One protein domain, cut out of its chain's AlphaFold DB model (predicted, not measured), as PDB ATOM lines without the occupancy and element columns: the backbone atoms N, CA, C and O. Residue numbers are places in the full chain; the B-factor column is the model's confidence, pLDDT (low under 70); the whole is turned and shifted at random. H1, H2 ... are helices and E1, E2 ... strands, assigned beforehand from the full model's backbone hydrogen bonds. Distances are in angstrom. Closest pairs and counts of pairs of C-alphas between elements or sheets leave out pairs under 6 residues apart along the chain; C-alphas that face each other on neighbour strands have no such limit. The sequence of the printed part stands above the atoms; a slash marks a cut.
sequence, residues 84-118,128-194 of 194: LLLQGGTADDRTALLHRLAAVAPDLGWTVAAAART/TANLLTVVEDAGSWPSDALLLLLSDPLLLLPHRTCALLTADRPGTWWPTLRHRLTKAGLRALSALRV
ATOM      1  N   LEU A  84       6.395   4.685  32.020       95.38
ATOM      2  CA  LEU A  84       5.042   4.966  31.543       95.38
ATOM      3  C   LEU A  84       4.114   5.204  32.733       95.38
ATOM      4  O   LEU A  84       4.177   4.482  33.721       95.38
ATOM      5  N   LEU A  85       3.240   6.204  32.635       95.31
ATOM      6  CA  LEU A  85       2.200   6.439  33.633       95.31
ATOM      7  C   LEU A  85       0.843   5.984  33.093       95.31
ATOM      8  O   LEU A  85       0.386   6.504  32.079       95.31
ATOM      9  N   LEU A  86       0.181   5.089  33.811       94.88
ATOM     10  CA  LEU A  86      -1.227   4.748  33.658       94.88
ATOM     11  C   LEU A  86      -2.042   5.509  34.711       94.88
ATOM     12  O   LEU A  86      -1.814   5.356  35.910       94.88
ATOM     13  N   GLN A  87      -2.981   6.340  34.273       93.12
ATOM     14  CA  GLN A  87      -3.781   7.194  35.157       93.12
ATOM     15  C   GLN A  87      -5.282   7.086  34.886       93.12
ATOM     16  O   GLN A  87      -5.679   6.778  33.767       93.12
ATOM     17  N   GLY A  88      -6.112   7.413  35.876       88.50
ATOM     18  CA  GLY A  88      -7.572   7.340  35.756       88.50
ATOM     19  C   GLY A  88      -8.134   5.932  35.959       88.50
ATOM     20  O   GLY A  88      -7.399   5.002  36.307       88.50
ATOM     21  N   GLY A  89      -9.449   5.791  35.770       87.31
ATOM     22  CA  GLY A  89     -10.201   4.572  36.088       87.31
ATOM     23  C   GLY A  89     -10.317   4.304  37.592       87.31
ATOM     24  O   GLY A  89      -9.687   4.974  38.418       87.31
ATOM     25  N   THR A  90     -11.118   3.310  37.969       87.62
ATOM     26  CA  THR A  90     -11.138   2.838  39.360       87.62
ATOM     27  C   THR A  90      -9.867   2.037  39.678       87.62
ATOM     28  O   THR A  90      -9.115   1.640  38.782       87.62
ATOM     29  N   ALA A  91      -9.586   1.815  40.967       85.31
ATOM     30  CA  ALA A  91      -8.495   0.922  41.365       85.31
ATOM     31  C   ALA A  91      -8.709  -0.500  40.820       85.31
ATOM     32  O   ALA A  91      -7.759  -1.113  40.333       85.31
ATOM     33  N   ASP A  92      -9.958  -0.966  40.812       84.69
ATOM     34  CA  ASP A  92     -10.336  -2.284  40.306       84.69
ATOM     35  C   ASP A  92     -10.095  -2.397  38.795       84.69
ATOM     36  O   ASP A  92      -9.498  -3.373  38.343       84.69
ATOM     37  N   ASP A  93     -10.449  -1.368  38.013       88.38
ATOM     38  CA  ASP A  93     -10.211  -1.356  36.560       88.38
ATOM     39  C   ASP A  93      -8.716  -1.426  36.228       88.38
ATOM     40  O   ASP A  93      -8.298  -2.165  35.331       88.38
ATOM     41  N   ARG A  94      -7.886  -0.670  36.964       87.88
ATOM     42  CA  ARG A  94      -6.427  -0.697  36.790       87.88
ATOM     43  C   ARG A  94      -5.854  -2.055  37.160       87.88
ATOM     44  O   ARG A  94      -5.070  -2.591  36.386       87.88
ATOM     45  N   THR A  95      -6.268  -2.614  38.291       86.25
ATOM     46  CA  THR A  95      -5.822  -3.935  38.755       86.25
ATOM     47  C   THR A  95      -6.189  -5.009  37.728       86.25
ATOM     48  O   THR A  95      -5.335  -5.770  37.277       86.25
ATOM     49  N   ALA A  96      -7.431  -4.999  37.234       87.81
ATOM     50  CA  ALA A  96      -7.883  -5.915  36.191       87.81
ATOM     51  C   ALA A  96      -7.082  -5.763  34.885       87.81
ATOM     52  O   ALA A  96      -6.733  -6.761  34.247       87.81
ATOM     53  N   LEU A  97      -6.762  -4.530  34.479       90.50
ATOM     54  CA  LEU A  97      -5.924  -4.267  33.309       90.50
ATOM     55  C   LEU A  97      -4.487  -4.763  33.506       90.50
ATOM     56  O   LEU A  97      -3.930  -5.354  32.582       90.50
ATOM     57  N   LEU A  98      -3.899  -4.542  34.685       90.88
ATOM     58  CA  LEU A  98      -2.557  -5.010  35.027       90.88
ATOM     59  C   LEU A  98      -2.477  -6.535  34.998       90.88
ATOM     60  O   LEU A  98      -1.554  -7.062  34.385       90.88
ATOM     61  N   HIS A  99      -3.466  -7.246  35.548       88.81
ATOM     62  CA  HIS A  99      -3.522  -8.709  35.457       88.81
ATOM     63  C   HIS A  99      -3.608  -9.195  34.010       88.81
ATOM     64  O   HIS A  99      -2.882 -10.106  33.617       88.81
ATOM     65  N   ARG A 100      -4.451  -8.565  33.180       92.88
ATOM     66  CA  ARG A 100      -4.541  -8.912  31.750       92.88
ATOM     67  C   ARG A 100      -3.236  -8.626  31.011       92.88
ATOM     68  O   ARG A 100      -2.850  -9.416  30.157       92.88
ATOM     69  N   LEU A 101      -2.559  -7.519  31.325       92.88
ATOM     70  CA  LEU A 101      -1.256  -7.188  30.749       92.88
ATOM     71  C   LEU A 101      -0.188  -8.199  31.179       92.88
ATOM     72  O   LEU A 101       0.557  -8.684  30.334       92.88
ATOM     73  N   ALA A 102      -0.140  -8.545  32.466       90.19
ATOM     74  CA  ALA A 102       0.789  -9.527  33.011       90.19
ATOM     75  C   ALA A 102       0.589 -10.914  32.384       90.19
ATOM     76  O   ALA A 102       1.569 -11.597  32.107       90.19
ATOM     77  N   ALA A 103      -0.658 -11.295  32.088       90.31
ATOM     78  CA  ALA A 103      -0.974 -12.558  31.427       90.31
ATOM     79  C   ALA A 103      -0.456 -12.639  29.979       90.31
ATOM     80  O   ALA A 103      -0.093 -13.722  29.537       90.31
ATOM     81  N   VAL A 104      -0.406 -11.519  29.242       93.62
ATOM     82  CA  VAL A 104       0.034 -11.498  27.828       93.62
ATOM     83  C   VAL A 104       1.491 -11.073  27.635       93.62
ATOM     84  O   VAL A 104       2.047 -11.253  26.557       93.62
ATOM     85  N   ALA A 105       2.123 -10.476  28.645       91.75
ATOM     86  CA  ALA A 105       3.492  -9.971  28.563       91.75
ATOM     87  C   ALA A 105       4.551 -11.057  28.249       91.75
ATOM     88  O   ALA A 105       5.423 -10.778  27.422       91.75
ATOM     89  N   PRO A 106       4.480 -12.291  28.798       92.19
ATOM     90  CA  PRO A 106       5.416 -13.361  28.442       92.19
ATOM     91  C   PRO A 106       5.401 -13.717  26.953       92.19
ATOM     92  O   PRO A 106       6.466 -13.902  26.366       92.19
ATOM     93  N   ASP A 107       4.224 -13.719  26.318       91.25
ATOM     94  CA  ASP A 107       4.080 -13.978  24.876       91.25
ATOM     95  C   ASP A 107       4.721 -12.873  24.018       91.25
ATOM     96  O   ASP A 107       5.076 -13.095  22.862       91.25
ATOM     97  N   LEU A 108       4.909 -11.681  24.595       91.06
ATOM     98  CA  LEU A 108       5.638 -10.555  24.002       91.06
ATOM     99  C   LEU A 108       7.136 -10.565  24.369       91.06
ATOM    100  O   LEU A 108       7.867  -9.631  24.041       91.06
ATOM    101  N   GLY A 109       7.608 -11.591  25.082       93.75
ATOM    102  CA  GLY A 109       8.990 -11.702  25.548       93.75
ATOM    103  C   GLY A 109       9.332 -10.787  26.726       93.75
ATOM    104  O   GLY A 109      10.502 -10.433  26.897       93.75
ATOM    105  N   TRP A 110       8.337 -10.373  27.517       94.12
ATOM    106  CA  TRP A 110       8.517  -9.555  28.718       94.12
ATOM    107  C   TRP A 110       8.381 -10.396  29.983       94.12
ATOM    108  O   TRP A 110       7.428 -11.152  30.149       94.12
ATOM    109  N   THR A 111       9.310 -10.210  30.919       92.38
ATOM    110  CA  THR A 111       9.147 -10.686  32.298       92.38
ATOM    111  C   THR A 111       8.469  -9.597  33.115       92.38
ATOM    112  O   THR A 111       8.871  -8.438  33.042       92.38
ATOM    113  N   VAL A 112       7.431  -9.947  33.870       90.50
ATOM    114  CA  VAL A 112       6.671  -8.990  34.686       90.50
ATOM    115  C   VAL A 112       7.127  -9.103  36.133       90.50
ATOM    116  O   VAL A 112       7.222 -10.203  36.668       90.50
ATOM    117  N   ALA A 113       7.370  -7.965  36.776       88.88
ATOM    118  CA  ALA A 113       7.699  -7.889  38.190       88.88
ATOM    119  C   ALA A 113       6.880  -6.791  38.873       88.88
ATOM    120  O   ALA A 113       6.814  -5.658  38.394       88.88
ATOM    121  N   ALA A 114       6.277  -7.101  40.018       84.06
ATOM    122  CA  ALA A 114       5.641  -6.090  40.853       84.06
ATOM    123  C   ALA A 114       6.700  -5.350  41.685       84.06
ATOM    124  O   ALA A 114       7.597  -5.953  42.281       84.06
ATOM    125  N   ALA A 115       6.604  -4.025  41.746       75.44
ATOM    126  CA  ALA A 115       7.446  -3.220  42.610       75.44
ATOM    127  C   ALA A 115       6.872  -3.187  44.027       75.44
ATOM    128  O   ALA A 115       5.796  -2.646  44.275       75.44
ATOM    129  N   ALA A 116       7.641  -3.697  44.981       70.25
ATOM    130  CA  ALA A 116       7.347  -3.527  46.394       70.25
ATOM    131  C   ALA A 116       7.850  -2.164  46.905       70.25
ATOM    132  O   ALA A 116       8.958  -1.736  46.569       70.25
ATOM    133  N   ARG A 117       7.047  -1.507  47.759       59.34
ATOM    134  CA  ARG A 117       7.419  -0.265  48.478       59.34
ATOM    135  C   ARG A 117       8.672  -0.426  49.324       59.34
ATOM    136  O   ARG A 117       9.426   0.525  49.505       59.34
ATOM    137  N   THR A 118       8.879  -1.634  49.829       56.62
ATOM    138  CA  THR A 118      10.065  -2.010  50.583       56.62
ATOM    139  C   THR A 118      10.986  -2.791  49.650       56.62
ATOM    140  O   THR A 118      10.521  -3.747  49.027       56.62
ATOM    141  N   THR A 128      16.646 -11.835  32.281       79.00
ATOM    142  CA  THR A 128      15.494 -11.364  31.504       79.00
ATOM    143  C   THR A 128      15.938 -10.373  30.430       79.00
ATOM    144  O   THR A 128      16.548  -9.350  30.744       79.00
ATOM    145  N   ALA A 129      15.607 -10.638  29.164       86.62
ATOM    146  CA  ALA A 129      15.920  -9.720  28.067       86.62
ATOM    147  C   ALA A 129      15.085  -8.430  28.138       86.62
ATOM    148  O   ALA A 129      15.628  -7.343  27.938       86.62
ATOM    149  N   ASN A 130      13.792  -8.545  28.471       94.31
ATOM    150  CA  ASN A 130      12.888  -7.409  28.643       94.31
ATOM    151  C   ASN A 130      12.135  -7.506  29.976       94.31
ATOM    152  O   ASN A 130      11.622  -8.575  30.319       94.31
ATOM    153  N   LEU A 131      12.035  -6.393  30.706       93.69
ATOM    154  CA  LEU A 131      11.441  -6.329  32.044       93.69
ATOM    155  C   LEU A 131      10.330  -5.278  32.132       93.69
ATOM    156  O   LEU A 131      10.569  -4.087  31.943       93.69
ATOM    157  N   LEU A 132       9.122  -5.701  32.500       94.12
ATOM    158  CA  LEU A 132       8.003  -4.830  32.846       94.12
ATOM    159  C   LEU A 132       7.887  -4.765  34.370       94.12
ATOM    160  O   LEU A 132       7.450  -5.722  35.003       94.12
ATOM    161  N   THR A 133       8.261  -3.636  34.964       93.25
ATOM    162  CA  THR A 133       8.089  -3.401  36.404       93.25
ATOM    163  C   THR A 133       6.823  -2.595  36.654       93.25
ATOM    164  O   THR A 133       6.701  -1.480  36.151       93.25
ATOM    165  N   VAL A 134       5.891  -3.124  37.439       93.38
ATOM    166  CA  VAL A 134       4.618  -2.460  37.753       93.38
ATOM    167  C   VAL A 134       4.687  -1.817  39.134       93.38
ATOM    168  O   VAL A 134       4.955  -2.494  40.120       93.38
ATOM    169  N   VAL A 135       4.427  -0.513  39.216       92.94
ATOM    170  CA  VAL A 135       4.338   0.234  40.478       92.94
ATOM    171  C   VAL A 135       2.888   0.621  40.722       92.94
ATOM    172  O   VAL A 135       2.354   1.549  40.101       92.94
ATOM    173  N   GLU A 136       2.246  -0.090  41.638       91.25
ATOM    174  CA  GLU A 136       0.872   0.202  42.020       91.25
ATOM    175  C   GLU A 136       0.766   1.407  42.954       91.25
ATOM    176  O   GLU A 136       1.558   1.578  43.890       91.25
ATOM    177  N   ASP A 137      -0.222   2.256  42.660       91.56
ATOM    178  CA  ASP A 137      -0.528   3.473  43.411       91.56
ATOM    179  C   ASP A 137       0.704   4.372  43.641       91.56
ATOM    180  O   ASP A 137       0.979   4.854  44.740       91.56
ATOM    181  N   ALA A 138       1.470   4.610  42.575       93.19
ATOM    182  CA  ALA A 138       2.682   5.424  42.570       93.19
ATOM    183  C   ALA A 138       2.456   6.840  43.130       93.19
ATOM    184  O   ALA A 138       3.376   7.438  43.680       93.19
ATOM    185  N   GLY A 139       1.231   7.370  43.042       91.75
ATOM    186  CA  GLY A 139       0.893   8.690  43.578       91.75
ATOM    187  C   GLY A 139       1.008   8.806  45.100       91.75
ATOM    188  O   GLY A 139       1.170   9.918  45.601       91.75
ATOM    189  N   SER A 140       0.966   7.694  45.836       91.75
ATOM    190  CA  SER A 140       1.160   7.681  47.291       91.75
ATOM    191  C   SER A 140       2.559   7.215  47.711       91.75
ATOM    192  O   SER A 140       2.819   7.028  48.903       91.75
ATOM    193  N   TRP A 141       3.482   7.011  46.766       91.81
ATOM    194  CA  TRP A 141       4.887   6.763  47.085       91.81
ATOM    195  C   TRP A 141       5.624   8.087  47.338       91.81
ATOM    196  O   TRP A 141       5.402   9.068  46.623       91.81
ATOM    197  N   PRO A 142       6.573   8.130  48.291       90.50
ATOM    198  CA  PRO A 142       7.516   9.237  48.375       90.50
ATOM    199  C   PRO A 142       8.286   9.381  47.056       90.50
ATOM    200  O   PRO A 142       8.787   8.395  46.512       90.50
ATOM    201  N   SER A 143       8.430  10.607  46.543       88.44
ATOM    202  CA  SER A 143       9.100  10.835  45.253       88.44
ATOM    203  C   SER A 143      10.540  10.318  45.227       88.44
ATOM    204  O   SER A 143      10.986   9.803  44.206       88.44
ATOM    205  N   ASP A 144      11.251  10.410  46.351       87.44
ATOM    206  CA  ASP A 144      12.624   9.914  46.453       87.44
ATOM    207  C   ASP A 144      12.674   8.377  46.465       87.44
ATOM    208  O   ASP A 144      13.609   7.800  45.918       87.44
ATOM    209  N   ALA A 145      11.635   7.703  46.974       89.38
ATOM    210  CA  ALA A 145      11.520   6.246  46.895       89.38
ATOM    211  C   ALA A 145      11.268   5.773  45.453       89.38
ATOM    212  O   ALA A 145      11.885   4.807  45.012       89.38
ATOM    213  N   LEU A 146      10.425   6.484  44.689       91.25
ATOM    214  CA  LEU A 146      10.243   6.211  43.257       91.25
ATOM    215  C   LEU A 146      11.536   6.437  42.468       91.25
ATOM    216  O   LEU A 146      11.873   5.633  41.607       91.25
ATOM    217  N   LEU A 147      12.276   7.510  42.753       90.31
ATOM    218  CA  LEU A 147      13.557   7.770  42.091       90.31
ATOM    219  C   LEU A 147      14.607   6.718  42.429       90.31
ATOM    220  O   LEU A 147      15.315   6.277  41.527       90.31
ATOM    221  N   LEU A 148      14.688   6.307  43.696       88.44
ATOM    222  CA  LEU A 148      15.582   5.239  44.133       88.44
ATOM    223  C   LEU A 148      15.247   3.923  43.427       88.44
ATOM    224  O   LEU A 148      16.147   3.278  42.901       88.44
ATOM    225  N   LEU A 149      13.959   3.567  43.346       90.06
ATOM    226  CA  LEU A 149      13.487   2.411  42.586       90.06
ATOM    227  C   LEU A 149      13.903   2.500  41.115       90.06
ATOM    228  O   LEU A 149      14.488   1.562  40.592       90.06
ATOM    229  N   LEU A 150      13.618   3.625  40.453       91.38
ATOM    230  CA  LEU A 150      13.884   3.825  39.024       91.38
ATOM    231  C   LEU A 150      15.376   3.986  38.698       91.38
ATOM    232  O   LEU A 150      15.750   3.950  37.531       91.38
ATOM    233  N   SER A 151      16.215   4.162  39.717       89.50
ATOM    234  CA  SER A 151      17.674   4.191  39.599       89.50
ATOM    235  C   SER A 151      18.322   2.865  40.004       89.50
ATOM    236  O   SER A 151      19.550   2.787  40.028       89.50
ATOM    237  N   ASP A 152      17.535   1.835  40.339       88.00
ATOM    238  CA  ASP A 152      18.064   0.518  40.693       88.00
ATOM    239  C   ASP A 152      18.839  -0.070  39.496       88.00
ATOM    240  O   ASP A 152      18.252  -0.253  38.424       88.00
ATOM    241  N   PRO A 153      20.136  -0.402  39.659       86.88
ATOM    242  CA  PRO A 153      20.930  -1.041  38.616       86.88
ATOM    243  C   PRO A 153      20.277  -2.296  38.032       86.88
ATOM    244  O   PRO A 153      20.442  -2.554  36.842       86.88
ATOM    245  N   LEU A 154      19.495  -3.046  38.815       85.88
ATOM    246  CA  LEU A 154      18.776  -4.232  38.347       85.88
ATOM    247  C   LEU A 154      17.711  -3.905  37.295       85.88
ATOM    248  O   LEU A 154      17.462  -4.729  36.421       85.88
ATOM    249  N   LEU A 155      17.126  -2.703  37.318       87.94
ATOM    250  CA  LEU A 155      16.219  -2.237  36.263       87.94
ATOM    251  C   LEU A 155      16.966  -1.796  34.998       87.94
ATOM    252  O   LEU A 155      16.345  -1.616  33.953       87.94
ATOM    253  N   LEU A 156      18.285  -1.619  35.079       86.75
ATOM    254  CA  LEU A 156      19.138  -1.218  33.961       86.75
ATOM    255  C   LEU A 156      19.867  -2.405  33.310       86.75
ATOM    256  O   LEU A 156      20.455  -2.226  32.247       86.75
ATOM    257  N   LEU A 157      19.841  -3.595  33.929       86.69
ATOM    258  CA  LEU A 157      20.457  -4.809  33.377       86.69
ATOM    259  C   LEU A 157      19.731  -5.367  32.139       86.69
ATOM    260  O   LEU A 157      20.426  -5.768  31.201       86.69
ATOM    261  N   PRO A 158      18.382  -5.435  32.095       87.12
ATOM    262  CA  PRO A 158      17.672  -5.913  30.915       87.12
ATOM    263  C   PRO A 158      17.935  -5.023  29.698       87.12
ATOM    264  O   PRO A 158      18.177  -3.822  29.814       87.12
ATOM    265  N   HIS A 159      17.828  -5.601  28.502       89.75
ATOM    266  CA  HIS A 159      17.992  -4.850  27.258       89.75
ATOM    267  C   HIS A 159      16.912  -3.768  27.110       89.75
ATOM    268  O   HIS A 159      17.195  -2.649  26.672       89.75
ATOM    269  N   ARG A 160      15.675  -4.087  27.500       94.25
ATOM    270  CA  ARG A 160      14.559  -3.136  27.566       94.25
ATOM    271  C   ARG A 160      13.883  -3.238  28.923       94.25
ATOM    272  O   ARG A 160      13.499  -4.326  29.338       94.25
ATOM    273  N   THR A 161      13.660  -2.102  29.569       94.38
ATOM    274  CA  THR A 161      12.893  -2.044  30.813       94.38
ATOM    275  C   THR A 161      11.786  -1.014  30.678       94.38
ATOM    276  O   THR A 161      12.023   0.125  30.280       94.38
ATOM    277  N   CYS A 162      10.566  -1.398  31.033       95.06
ATOM    278  CA  CYS A 162       9.421  -0.508  31.120       95.06
ATOM    279  C   CYS A 162       8.939  -0.481  32.572       95.06
ATOM    280  O   CYS A 162       8.477  -1.491  33.096       95.06
ATOM    281  N   ALA A 163       9.054   0.666  33.235       95.06
ATOM    282  CA  ALA A 163       8.443   0.897  34.535       95.06
ATOM    283  C   ALA A 163       7.046   1.498  34.334       95.06
ATOM    284  O   ALA A 163       6.910   2.664  33.955       95.06
ATOM    285  N   LEU A 164       6.013   0.700  34.584       96.00
ATOM    286  CA  LEU A 164       4.615   1.098  34.512       96.00
ATOM    287  C   LEU A 164       4.151   1.601  35.880       96.00
ATOM    288  O   LEU A 164       3.879   0.820  36.787       96.00
ATOM    289  N   LEU A 165       4.050   2.916  36.028       95.38
ATOM    290  CA  LEU A 165       3.501   3.560  37.215       95.38
ATOM    291  C   LEU A 165       1.987   3.654  37.077       95.38
ATOM    292  O   LEU A 165       1.501   4.105  36.042       95.38
ATOM    293  N   THR A 166       1.237   3.305  38.115       94.50
ATOM    294  CA  THR A 166      -0.214   3.532  38.144       94.50
ATOM    295  C   THR A 166      -0.581   4.572  39.189       94.50
ATOM    296  O   THR A 166       0.032   4.634  40.250       94.50
ATOM    297  N   ALA A 167      -1.570   5.414  38.911       93.06
ATOM    298  CA  ALA A 167      -2.110   6.343  39.900       93.06
ATOM    299  C   ALA A 167      -3.546   6.727  39.551       93.06
ATOM    300  O   ALA A 167      -3.897   6.806  38.380       93.06
ATOM    301  N   ASP A 168      -4.365   7.050  40.549       90.50
ATOM    302  CA  ASP A 168      -5.674   7.659  40.284       90.50
ATOM    303  C   ASP A 168      -5.505   9.022  39.590       90.50
ATOM    304  O   ASP A 168      -6.017   9.260  38.494       90.50
ATOM    305  N   ARG A 169      -4.678   9.895  40.185       88.81
ATOM    306  CA  ARG A 169      -4.360  11.221  39.644       88.81
ATOM    307  C   ARG A 169      -2.852  11.521  39.715       88.81
ATOM    308  O   ARG A 169      -2.250  11.396  40.781       88.81
ATOM    309  N   PRO A 170      -2.227  11.995  38.618       86.25
ATOM    310  CA  PRO A 170      -0.794  12.325  38.566       86.25
ATOM    311  C   PRO A 170      -0.369  13.521  39.426       86.25
ATOM    312  O   PRO A 170       0.827  13.715  39.636       86.25
ATOM    313  N   GLY A 171      -1.320  14.348  39.880       88.25
ATOM    314  CA  GLY A 171      -1.063  15.535  40.698       88.25
ATOM    315  C   GLY A 171       0.119  16.389  40.215       88.25
ATOM    316  O   GLY A 171       0.415  16.471  39.022       88.25
ATOM    317  N   THR A 172       0.810  17.021  41.161       92.31
ATOM    318  CA  THR A 172       2.078  17.730  40.918       92.31
ATOM    319  C   THR A 172       3.293  16.798  40.946       92.31
ATOM    320  O   THR A 172       4.336  17.143  40.392       92.31
ATOM    321  N   TRP A 173       3.165  15.604  41.535       93.00
ATOM    322  CA  TRP A 173       4.273  14.662  41.697       93.00
ATOM    323  C   TRP A 173       4.779  14.126  40.353       93.00
ATOM    324  O   TRP A 173       5.990  14.005  40.173       93.00
ATOM    325  N   TRP A 174       3.894  13.853  39.386       94.19
ATOM    326  CA  TRP A 174       4.300  13.281  38.099       94.19
ATOM    327  C   TRP A 174       5.115  14.257  37.240       94.19
ATOM    328  O   TRP A 174       6.195  13.868  36.798       94.19
ATOM    329  N   PRO A 175       4.701  15.525  37.020       92.81
ATOM    330  CA  PRO A 175       5.554  16.503  36.345       92.81
ATOM    331  C   PRO A 175       6.926  16.672  37.010       92.81
ATOM    332  O   PRO A 175       7.941  16.722  36.311       92.81
ATOM    333  N   THR A 176       6.975  16.707  38.347       93.44
ATOM    334  CA  THR A 176       8.228  16.810  39.110       93.44
ATOM    335  C   THR A 176       9.107  15.575  38.928       93.44
ATOM    336  O   THR A 176      10.296  15.714  38.635       93.44
ATOM    337  N   LEU A 177       8.539  14.373  39.047       93.38
ATOM    338  CA  LEU A 177       9.249  13.117  38.815       93.38
ATOM    339  C   LEU A 177       9.772  13.059  37.379       93.38
ATOM    340  O   LEU A 177      10.954  12.810  37.174       93.38
ATOM    341  N   ARG A 178       8.930  13.379  36.390       93.50
ATOM    342  CA  ARG A 178       9.295  13.401  34.970       93.50
ATOM    343  C   ARG A 178      10.488  14.312  34.706       93.50
ATOM    344  O   ARG A 178      11.434  13.897  34.045       93.50
ATOM    345  N   HIS A 179      10.464  15.527  35.250       92.31
ATOM    346  CA  HIS A 179      11.578  16.464  35.132       92.31
ATOM    347  C   HIS A 179      12.876  15.890  35.724       92.31
ATOM    348  O   HIS A 179      13.929  15.964  35.090       92.31
ATOM    349  N   ARG A 180      12.803  15.271  36.911       93.12
ATOM    350  CA  ARG A 180      13.960  14.632  37.557       93.12
ATOM    351  C   ARG A 180      14.484  13.433  36.758       93.12
ATOM    352  O   ARG A 180      15.694  13.324  36.590       93.12
ATOM    353  N   LEU A 181      13.599  12.595  36.212       90.25
ATOM    354  CA  LEU A 181      13.962  11.469  35.344       90.25
ATOM    355  C   LEU A 181      14.691  11.950  34.088       90.25
ATOM    356  O   LEU A 181      15.764  11.446  33.774       90.25
ATOM    357  N   THR A 182      14.174  12.988  33.424       91.12
ATOM    358  CA  THR A 182      14.840  13.586  32.258       91.12
ATOM    359  C   THR A 182      16.221  14.135  32.615       91.12
ATOM    360  O   THR A 182      17.172  13.918  31.870       91.12
ATOM    361  N   LYS A 183      16.366  14.793  33.773       90.19
ATOM    362  CA  LYS A 183      17.669  15.278  34.257       90.19
ATOM    363  C   LYS A 183      18.658  14.136  34.530       90.19
ATOM    364  O   LYS A 183      19.852  14.321  34.332       90.19
ATOM    365  N   ALA A 184      18.165  12.970  34.945       85.94
ATOM    366  CA  ALA A 184      18.954  11.753  35.132       85.94
ATOM    367  C   ALA A 184      19.228  10.984  33.820       85.94
ATOM    368  O   ALA A 184      19.826   9.913  33.857       85.94
ATOM    369  N   GLY A 185      18.788  11.497  32.663       85.56
ATOM    370  CA  GLY A 185      18.937  10.827  31.367       85.56
ATOM    371  C   GLY A 185      17.942   9.685  31.123       85.56
ATOM    372  O   GLY A 185      18.057   8.978  30.124       85.56
ATOM    373  N   LEU A 186      16.951   9.511  32.002       86.31
ATOM    374  CA  LEU A 186      15.916   8.487  31.884       86.31
ATOM    375  C   LEU A 186      14.751   8.980  31.017       86.31
ATOM    376  O   LEU A 186      14.345  10.149  31.069       86.31
ATOM    377  N   ARG A 187      14.181   8.074  30.215       87.12
ATOM    378  CA  ARG A 187      13.089   8.396  29.288       87.12
ATOM    379  C   ARG A 187      11.740   8.217  29.971       87.12
ATOM    380  O   ARG A 187      11.350   7.111  30.325       87.12
ATOM    381  N   ALA A 188      10.993   9.306  30.096       84.69
ATOM    382  CA  ALA A 188       9.602   9.256  30.521       84.69
ATOM    383  C   ALA A 188       8.682   9.343  29.300       84.69
ATOM    384  O   ALA A 188       8.731  10.313  28.540       84.69
ATOM    385  N   LEU A 189       7.850   8.324  29.119       83.31
ATOM    386  CA  LEU A 189       6.839   8.250  28.075       83.31
ATOM    387  C   LEU A 189       5.589   9.045  28.471       83.31
ATOM    388  O   LEU A 189       5.385   9.436  29.624       83.31
ATOM    389  N   SER A 190       4.744   9.308  27.477       84.00
ATOM    390  CA  SER A 190       3.455   9.966  27.679       84.00
ATOM    391  C   SER A 190       2.558   9.155  28.616       84.00
ATOM    392  O   SER A 190       2.563   7.927  28.591       84.00
ATOM    393  N   ALA A 191       1.756   9.856  29.417       86.19
ATOM    394  CA  ALA A 191       0.786   9.215  30.292       86.19
ATOM    395  C   ALA A 191      -0.412   8.687  29.487       86.19
ATOM    396  O   ALA A 191      -0.959   9.408  28.650       86.19
ATOM    397  N   LEU A 192      -0.837   7.462  29.777       87.06
ATOM    398  CA  LEU A 192      -2.039   6.832  29.239       87.06
ATOM    399  C   LEU A 192      -3.190   6.974  30.234       87.06
ATOM    400  O   LEU A 192      -2.976   6.905  31.445       87.06
ATOM    401  N   ARG A 193      -4.404   7.190  29.722       85.56
ATOM    402  CA  ARG A 193      -5.620   7.249  30.535       85.56
ATOM    403  C   ARG A 193      -6.418   5.958  30.398       85.56
ATOM    404  O   ARG A 193      -6.573   5.480  29.276       85.56
ATOM    405  N   VAL A 194      -6.874   5.444  31.538       79.56
ATOM    406  CA  VAL A 194      -7.952   4.453  31.647       79.56
ATOM    407  C   VAL A 194      -9.285   5.131  31.400       79.56
ATOM    408  O   VAL A 194      -9.475   6.243  31.950       79.56
TER     409      VAL A 194
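AT A GLANCE: This is residues 84 to 118 and 128 to 194 of the 194 residues of an uncharacterized protein of Streptomyces sp. BK161 (UniProt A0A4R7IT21). A twisted sheet of four parallel strands has the longest helix, H1, over one face, running along the strands, while H2 and H3 only graze the sheet and H4 packs on H2. Near the printed part's end, residues 192 to 193 pair beside the edge strand E1. The 102 printed residues hold four named helices and four named strands in the order E1 H1 E2 E3 H2 H3 E4 H4, class mixed, with sheet order E1 E4 E3 E2. The whole is compact and rounded, radius of gyration of the C-alphas 13.1 A, spanning 35 by 33 by 26 A.

IN THESE COORDINATES: The sheet holds E1, residues 84 to 87, from C-alpha 84 at (5.042, 4.966, 31.543); E4, 160 to 167, 22.8 A; E3, 130 to 135, 16.5 A; and E2, 111 to 114. The helices are H1, 91 to 104, 20.3 A; H2, 143 to 150; H3, 153 to 156; and H4, 173 to 183, 15.3 A, ending at C-alpha 183 (17.669, 15.278, 34.257).

HOW THE PARTS SIT: Between the parallel neighbours E1 and E4, N 86 and O 165 are within hydrogen-bond range at 2.8 A; between E4 and E3, N 133 and O 162 are within it at 2.9 A; and between E3 and E2, N 113 and O 132 are within it at 2.9 A. H1 is on the sheet, height 9.3 A, over E4 and E3; C-alphas 102 and 112, its closest to E2, are 6.1 A apart. E1, H1 and E2 form a split strand-helix-strand unit, two parallel strands with E4 and E3 between them; E3, H2, H3 and E4 form an unsplit one, its strands neighbours; both crossovers are right-handed. H2 and H4 touch, closest C-alphas Ser 143 and Leu 177 at 6.8 A, with a steep tilt of 49 degrees, the same way. H4 is not on the sheet. Every O i to N i+4 pair is within hydrogen-bond range in H1, H2 and H4; H3 is too short for one.

THE WHOLE: The C-alphas farthest apart, Asp 107 and Thr 172, are 35.6 A apart. Residues 119 to 127 are not printed, leaving 21.9 A between C-alphas 118 and 128. Of the links printed whole, none is long. Residues 117 to 118 have pLDDT under 70; the printed part's mean is 89.2.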